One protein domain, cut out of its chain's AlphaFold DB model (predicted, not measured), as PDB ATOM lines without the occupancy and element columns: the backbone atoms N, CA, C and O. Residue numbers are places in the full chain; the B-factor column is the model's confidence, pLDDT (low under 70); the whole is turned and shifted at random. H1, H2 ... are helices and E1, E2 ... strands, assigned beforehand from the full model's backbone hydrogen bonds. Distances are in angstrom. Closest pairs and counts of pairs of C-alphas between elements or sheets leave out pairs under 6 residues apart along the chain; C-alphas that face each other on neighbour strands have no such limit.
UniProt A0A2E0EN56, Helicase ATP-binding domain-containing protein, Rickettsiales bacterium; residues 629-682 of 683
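This is residues 629 to 682 of the 683 residues of the protein "Helicase ATP-binding domain-containing protein" of Rickettsiales bacterium (UniProt A0A2E0EN56). A strongly twisted sheet of four strands makes a wall, and the one helix, H1, packs over one face of it, nearest to E1. The strands E1, E2, E3 and E4 follow one another as hairpins, and H1 comes last. The printed part has 54 residues, of mixed class; the sheet's order is E1, E2, E3, E4, antiparallel throughout. It is compact, with a radius of gyration of the C-alphas of 10.9 A, and spans 30 by 25 by 18 A.

Find C-alpha 629 at (-48.775, -33.433, -11.084); there E1 begins and runs to residue 634, 16.4 A. E2, residues 637 to 645, is the longest strand at 25.8 A. E3 follows as residues 653 to 660, 21.8 A, and E4 as residues 663 to 666, 10.4 A. Then look for H1, residues 672 to 681, 14.5 A, which ends at C-alpha 681 at (-56.947, -39.219, -5.294).

The strands form a meander, each the antiparallel neighbour of the one before. Between E1 and E2 find N 630 and O 641, 2.8 A apart. The pairing is staggered: E2 pairs with E1 over residues 637 to 642 and with E3 over 642 to 645, where N 656 and O 642 are 2.7 A apart. Between E3 and E4, N 657 and O 665 are 2.9 A apart. E1 and E4, the edge strands, are apart. H1 is on one face of the sheet, giving two layers, a helix and a sheet; the closest C-alphas of E1 and H1 are those of Ile 632 and Ile 677, 7.1 A. In H1 every O i to N i+4 pair is within hydrogen-bond range.

The C-alphas farthest apart, of Gly 636 and Asp 647, are 32.7 A apart. The printed part has no cut and no long link. Confidence is low, under 70, at residues 660 to 663.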
ATOM      1  N   LYS A 629     -49.749 -33.351 -12.178       94.06
ATOM      2  CA  LYS A 629     -48.775 -33.433 -11.084       94.06
ATOM      3  C   LYS A 629     -49.456 -33.773  -9.752       94.06
ATOM      4  O   LYS A 629     -50.500 -33.211  -9.420       94.06
ATOM      5  N   ILE A 630     -48.844 -34.654  -8.965       93.25
ATOM      6  CA  ILE A 630     -49.238 -34.989  -7.597       93.25
ATOM      7  C   ILE A 630     -48.004 -35.159  -6.707       93.25
ATOM      8  O   ILE A 630     -47.024 -35.793  -7.081       93.25
ATOM      9  N   GLU A 631     -48.056 -34.602  -5.502       93.62
ATOM     10  CA  GLU A 631     -46.976 -34.709  -4.519       93.62
ATOM     11  C   GLU A 631     -47.316 -35.744  -3.448       93.62
ATOM     12  O   GLU A 631     -48.421 -35.729  -2.901       93.62
ATOM     13  N   ILE A 632     -46.376 -36.619  -3.100       91.88
ATOM     14  CA  ILE A 632     -46.550 -37.630  -2.052       91.88
ATOM     15  C   ILE A 632     -45.422 -37.508  -1.037       91.88
ATOM     16  O   ILE A 632     -44.246 -37.501  -1.396       91.88
ATOM     17  N   THR A 633     -45.782 -37.451   0.246       88.12
ATOM     18  CA  THR A 633     -44.816 -37.432   1.347       88.12
ATOM     19  C   THR A 633     -44.617 -38.841   1.908       88.12
ATOM     20  O   THR A 633     -45.562 -39.502   2.361       88.12
ATOM     21  N   ILE A 634     -43.370 -39.307   1.879       84.00
ATOM     22  CA  ILE A 634     -42.933 -40.601   2.411       84.00
ATOM     23  C   ILE A 634     -41.739 -40.332   3.319       84.00
ATOM     24  O   ILE A 634     -40.763 -39.723   2.888       84.00
ATOM     25  N   ASP A 635     -41.839 -40.732   4.586       82.25
ATOM     26  CA  ASP A 635     -40.770 -40.601   5.588       82.25
ATOM     27  C   ASP A 635     -40.151 -39.190   5.658       82.25
ATOM     28  O   ASP A 635     -38.935 -39.012   5.723       82.25
ATOM     29  N   GLY A 636     -41.006 -38.163   5.597       83.81
ATOM     30  CA  GLY A 636     -40.600 -36.754   5.660       83.81
ATOM     31  C   GLY A 636     -40.024 -36.177   4.361       83.81
ATOM     32  O   GLY A 636     -39.648 -35.008   4.342       83.81
ATOM     33  N   LYS A 637     -39.974 -36.948   3.268       84.50
ATOM     34  CA  LYS A 637     -39.579 -36.469   1.936       84.50
ATOM     35  C   LYS A 637     -40.795 -36.346   1.030       84.50
ATOM     36  O   LYS A 637     -41.532 -37.313   0.858       84.50
ATOM     37  N   THR A 638     -40.980 -35.173   0.436       89.00
ATOM     38  CA  THR A 638     -42.000 -34.942  -0.592       89.00
ATOM     39  C   THR A 638     -41.408 -35.241  -1.963       89.00
ATOM     40  O   THR A 638     -40.359 -34.707  -2.318       89.00
ATOM     41  N   LEU A 639     -42.065 -36.131  -2.699       88.25
ATOM     42  CA  LEU A 639     -41.696 -36.548  -4.047       88.25
ATOM     43  C   LEU A 639     -42.815 -36.185  -5.020       88.25
ATOM     44  O   LEU A 639     -43.996 -36.249  -4.669       88.25
ATOM     45  N   GLU A 640     -42.429 -35.818  -6.237       92.25
ATOM     46  CA  GLU A 640     -43.341 -35.433  -7.311       92.25
ATOM     47  C   GLU A 640     -43.598 -36.615  -8.247       92.25
ATOM     48  O   GLU A 640     -42.674 -37.316  -8.663       92.25
ATOM     49  N   TYR A 641     -44.869 -36.817  -8.576       93.56
ATOM     50  CA  TYR A 641     -45.358 -37.826  -9.504       93.56
ATOM     51  C   TYR A 641     -46.318 -37.180 -10.495       93.56
ATOM     52  O   TYR A 641     -46.846 -36.092 -10.263       93.56
ATOM     53  N   TYR A 642     -46.571 -37.875 -11.592       93.69
ATOM     54  CA  TYR A 642     -47.435 -37.426 -12.671       93.69
ATOM     55  C   TYR A 642     -48.398 -38.555 -13.000       93.69
ATOM     56  O   TYR A 642     -47.970 -39.696 -13.091       93.69
ATOM     57  N   TYR A 643     -49.687 -38.288 -13.155       93.12
ATOM     58  CA  TYR A 643     -50.645 -39.329 -13.527       93.12
ATOM     59  C   TYR A 643     -51.495 -38.904 -14.717       93.12
ATOM     60  O   TYR A 643     -51.825 -37.727 -14.885       93.12
ATOM     61  N   VAL A 644     -51.856 -39.888 -15.533       92.31
ATOM     62  CA  VAL A 644     -52.750 -39.760 -16.689       92.31
ATOM     63  C   VAL A 644     -53.910 -40.727 -16.515       92.31
ATOM     64  O   VAL A 644     -53.765 -41.755 -15.852       92.31
ATOM     65  N   LYS A 645     -55.067 -40.412 -17.097       88.69
ATOM     66  CA  LYS A 645     -56.151 -41.396 -17.200       88.69
ATOM     67  C   LYS A 645     -55.720 -42.513 -18.148       88.69
ATOM     68  O   LYS A 645     -55.129 -42.225 -19.182       88.69
ATOM     69  N   SER A 646     -56.021 -43.754 -17.792       83.88
ATOM     70  CA  SER A 646     -55.730 -44.927 -18.618       83.88
ATOM     71  C   SER A 646     -56.863 -45.931 -18.492       83.88
ATOM     72  O   SER A 646     -57.290 -46.241 -17.382       83.88
ATOM     73  N   ASP A 647     -57.311 -46.455 -19.630       83.00
ATOM     74  CA  ASP A 647     -58.300 -47.535 -19.693       83.00
ATOM     75  C   ASP A 647     -57.634 -48.928 -19.668       83.00
ATOM     76  O   ASP A 647     -58.315 -49.952 -19.631       83.00
ATOM     77  N   ASP A 648     -56.296 -48.982 -19.643       78.94
ATOM     78  CA  ASP A 648     -55.509 -50.219 -19.737       78.94
ATOM     79  C   ASP A 648     -55.371 -50.953 -18.399       78.94
ATOM     80  O   ASP A 648     -54.855 -52.072 -18.335       78.94
ATOM     81  N   ASN A 649     -55.803 -50.332 -17.300       81.31
ATOM     82  CA  ASN A 649     -55.741 -50.931 -15.975       81.31
ATOM     83  C   ASN A 649     -56.987 -50.626 -15.134       81.31
ATOM     84  O   ASN A 649     -57.694 -49.643 -15.336       81.31
ATOM     85  N   ILE A 650     -57.234 -51.482 -14.138       86.00
ATOM     86  CA  ILE A 650     -58.435 -51.428 -13.289       86.00
ATOM     87  C   ILE A 650     -58.548 -50.162 -12.427       86.00
ATOM     88  O   ILE A 650     -59.618 -49.896 -11.891       86.00
ATOM     89  N   TYR A 651     -57.457 -49.411 -12.261       87.50
ATOM     90  CA  TYR A 651     -57.419 -48.208 -11.430       87.50
ATOM     91  C   TYR A 651     -57.783 -46.944 -12.219       87.50
ATOM     92  O   TYR A 651     -57.912 -45.872 -11.631       87.50
ATOM     93  N   GLY A 652     -57.928 -47.044 -13.546       88.56
ATOM     94  CA  GLY A 652     -58.293 -45.919 -14.407       88.56
ATOM     95  C   GLY A 652     -57.188 -44.870 -14.579       88.56
ATOM     96  O   GLY A 652     -57.432 -43.812 -15.169       88.56
ATOM     97  N   ILE A 653     -55.989 -45.115 -14.033       91.38
ATOM     98  CA  ILE A 653     -54.851 -44.194 -14.089       91.38
ATOM     99  C   ILE A 653     -53.535 -44.935 -14.299       91.38
ATOM    100  O   ILE A 653     -53.319 -46.012 -13.745       91.38
ATOM    101  N   THR A 654     -52.618 -44.309 -15.025       90.25
ATOM    102  CA  THR A 654     -51.204 -44.701 -15.058       90.25
ATOM    103  C   THR A 654     -50.391 -43.601 -14.400       90.25
ATOM    104  O   THR A 654     -50.639 -42.413 -14.614       90.25
ATOM    105  N   VAL A 655     -49.449 -43.993 -13.548       91.88
ATOM    106  CA  VAL A 655     -48.631 -43.071 -12.762       91.88
ATOM    107  C   VAL A 655     -47.201 -43.138 -13.264       91.88
ATOM    108  O   VAL A 655     -46.674 -44.216 -13.510       91.88
ATOM    109  N   TYR A 656     -46.560 -41.986 -13.344       90.62
ATOM    110  CA  TYR A 656     -45.195 -41.792 -13.779       90.62
ATOM    111  C   TYR A 656     -44.402 -41.007 -12.740       90.62
ATOM    112  O   TYR A 656     -44.934 -40.164 -12.014       90.62
ATOM    113  N   MET A 657     -43.101 -41.258 -12.698       89.44
ATOM    114  CA  MET A 657     -42.142 -40.459 -11.949       89.44
ATOM    115  C   MET A 657     -41.057 -39.927 -12.878       89.44
ATOM    116  O   MET A 657     -40.591 -40.638 -13.766       89.44
ATOM    117  N   GLU A 658     -40.638 -38.684 -12.663       84.00
ATOM    118  CA  GLU A 658     -39.523 -38.111 -13.412       84.00
ATOM    119  C   GLU A 658     -38.194 -38.631 -12.846       84.00
ATOM    120  O   GLU A 658     -37.851 -38.416 -11.681       84.00
ATOM    121  N   ILE A 659     -37.439 -39.351 -13.672       76.69
ATOM    122  CA  ILE A 659     -36.153 -39.951 -13.283       76.69
ATOM    123  C   ILE A 659     -34.959 -39.059 -13.653       76.69
ATOM    124  O   ILE A 659     -33.924 -39.078 -12.972       76.69
ATOM    125  N   SER A 660     -35.127 -38.249 -14.697       63.03
ATOM    126  CA  SER A 660     -34.192 -37.260 -15.243       63.03
ATOM    127  C   SER A 660     -35.003 -36.161 -15.931       63.03
ATOM    128  O   SER A 660     -36.102 -36.486 -16.372       63.03
ATOM    129  N   PRO A 661     -34.483 -34.930 -16.101       67.06
ATOM    130  CA  PRO A 661     -35.187 -33.882 -16.839       67.06
ATOM    131  C   PRO A 661     -35.720 -34.392 -18.185       67.06
ATOM    132  O   PRO A 661     -34.930 -34.793 -19.044       67.06
ATOM    133  N   GLY A 662     -37.045 -34.431 -18.334       68.88
ATOM    134  CA  GLY A 662     -37.723 -34.896 -19.551       68.88
ATOM    135  C   GLY A 662     -37.786 -36.419 -19.761       68.88
ATOM    136  O   GLY A 662     -38.229 -36.855 -20.819       68.88
ATOM    137  N   MET A 663     -37.373 -37.243 -18.789       68.88
ATOM    138  CA  MET A 663     -37.537 -38.703 -18.824       68.88
ATOM    139  C   MET A 663     -38.407 -39.193 -17.668       68.88
ATOM    140  O   MET A 663     -38.078 -38.991 -16.495       68.88
ATOM    141  N   PHE A 664     -39.461 -39.928 -18.013       80.62
ATOM    142  CA  PHE A 664     -40.449 -40.454 -17.080       80.62
ATOM    143  C   PHE A 664     -40.443 -41.986 -17.081       80.62
ATOM    144  O   PHE A 664     -40.238 -42.615 -18.117       80.62
ATOM    145  N   GLU A 665     -40.661 -42.583 -15.913       82.06
ATOM    146  CA  GLU A 665     -40.786 -44.030 -15.715       82.06
ATOM    147  C   GLU A 665     -42.149 -44.343 -15.103       82.06
ATOM    148  O   GLU A 665     -42.580 -43.656 -14.173       82.06
ATOM    149  N   GLU A 666     -42.823 -45.371 -15.621       87.06
ATOM    150  CA  GLU A 666     -44.094 -45.833 -15.069       87.06
ATOM    151  C   GLU A 666     -43.885 -46.434 -13.674       87.06
ATOM    152  O   GLU A 666     -43.023 -47.286 -13.451       87.06
ATOM    153  N   VAL A 667     -44.695 -45.991 -12.720       87.75
ATOM    154  CA  VAL A 667     -44.713 -46.502 -11.355       87.75
ATOM    155  C   VAL A 667     -45.552 -47.783 -11.336       87.75
ATOM    156  O   VAL A 667     -46.755 -47.710 -11.594       87.75
ATOM    157  N   PRO A 668     -44.980 -48.949 -10.971       86.44
ATOM    158  CA  PRO A 668     -45.730 -50.198 -10.943       86.44
ATOM    159  C   PRO A 668     -46.962 -50.102 -10.042       86.44
ATOM    160  O   PRO A 668     -46.873 -49.627  -8.902       86.44
ATOM    161  N   THR A 669     -48.086 -50.641 -10.512       86.31
ATOM    162  CA  THR A 669     -49.359 -50.677  -9.766       86.31
ATOM    163  C   THR A 669     -49.258 -51.439  -8.441       86.31
ATOM    164  O   THR A 669     -50.000 -51.177  -7.498       86.31
ATOM    165  N   SER A 670     -48.296 -52.359  -8.327       85.19
ATOM    166  CA  SER A 670     -47.988 -53.098  -7.098       85.19
ATOM    167  C   SER A 670     -47.204 -52.285  -6.060       85.19
ATOM    168  O   SER A 670     -47.070 -52.724  -4.914       85.19
ATOM    169  N   SER A 671     -46.671 -51.116  -6.428       87.12
ATOM    170  CA  SER A 671     -45.814 -50.328  -5.546       87.12
ATOM    171  C   SER A 671     -46.601 -49.670  -4.407       87.12
ATOM    172  O   SER A 671     -47.754 -49.262  -4.544       87.12
ATOM    173  N   PHE A 672     -45.944 -49.515  -3.257       88.25
ATOM    174  CA  PHE A 672     -46.504 -48.798  -2.109       88.25
ATOM    175  C   PHE A 672     -46.866 -47.341  -2.441       88.25
ATOM    176  O   PHE A 672     -47.864 -46.815  -1.952       88.25
ATOM    177  N   VAL A 673     -46.071 -46.699  -3.298       89.06
ATOM    178  CA  VAL A 673     -46.301 -45.320  -3.744       89.06
ATOM    179  C   VAL A 673     -47.594 -45.216  -4.543       89.06
ATOM    180  O   VAL A 673     -48.386 -44.314  -4.287       89.06
ATOM    181  N   PHE A 674     -47.834 -46.158  -5.461       91.50
ATOM    182  CA  PHE A 674     -49.058 -46.185  -6.259       91.50
ATOM    183  C   PHE A 674     -50.299 -46.244  -5.361       91.50
ATOM    184  O   PHE A 674     -51.228 -45.463  -5.541       91.50
ATOM    185  N   LYS A 675     -50.269 -47.073  -4.308       88.75
ATOM    186  CA  LYS A 675     -51.354 -47.144  -3.312       88.75
ATOM    187  C   LYS A 675     -51.604 -45.807  -2.610       88.75
ATOM    188  O   LYS A 675     -52.746 -45.371  -2.537       88.75
ATOM    189  N   LYS A 676     -50.550 -45.116  -2.163       90.00
ATOM    190  CA  LYS A 676     -50.687 -43.778  -1.558       90.00
ATOM    191  C   LYS A 676     -51.261 -42.736  -2.521       90.00
ATOM    192  O   LYS A 676     -51.937 -41.807  -2.088       90.00
ATOM    193  N   ILE A 677     -50.955 -42.854  -3.811       92.06
ATOM    194  CA  ILE A 677     -51.492 -41.960  -4.842       92.06
ATOM    195  C   ILE A 677     -52.989 -42.204  -5.022       92.06
ATOM    196  O   ILE A 677     -53.741 -41.234  -5.030       92.06
ATOM    197  N   LEU A 678     -53.426 -43.467  -5.077       90.62
ATOM    198  CA  LEU A 678     -54.851 -43.814  -5.116       90.62
ATOM    199  C   LEU A 678     -55.598 -43.258  -3.896       90.62
ATOM    200  O   LEU A 678     -56.591 -42.556  -4.061       90.62
ATOM    201  N   GLU A 679     -55.054 -43.456  -2.689       89.75
ATOM    202  CA  GLU A 679     -55.621 -42.902  -1.449       89.75
ATOM    203  C   GLU A 679     -55.761 -41.374  -1.513       89.75
ATOM    204  O   GLU A 679     -56.797 -40.824  -1.150       89.75
ATOM    205  N   LYS A 680     -54.735 -40.667  -2.008       91.25
ATOM    206  CA  LYS A 680     -54.760 -39.201  -2.123       91.25
ATOM    207  C   LYS A 680     -55.737 -38.704  -3.195       91.25
ATOM    208  O   LYS A 680     -56.222 -37.577  -3.095       91.25
ATOM    209  N   LEU A 681     -56.008 -39.517  -4.213       89.75
ATOM    210  CA  LEU A 681     -56.947 -39.219  -5.294       89.75
ATOM    211  C   LEU A 681     -58.381 -39.694  -5.003       89.75
ATOM    212  O   LEU A 681     -59.273 -39.363  -5.783       89.75
ATOM    213  N   ASN A 682     -58.616 -40.393  -3.884       86.00
ATOM    214  CA  ASN A 682     -59.879 -41.064  -3.548       86.00
ATOM    215  C   ASN A 682     -60.351 -42.041  -4.644       86.00
ATOM    216  O   ASN A 682     -61.531 -42.036  -5.004       86.00
TER     217      ASN A 682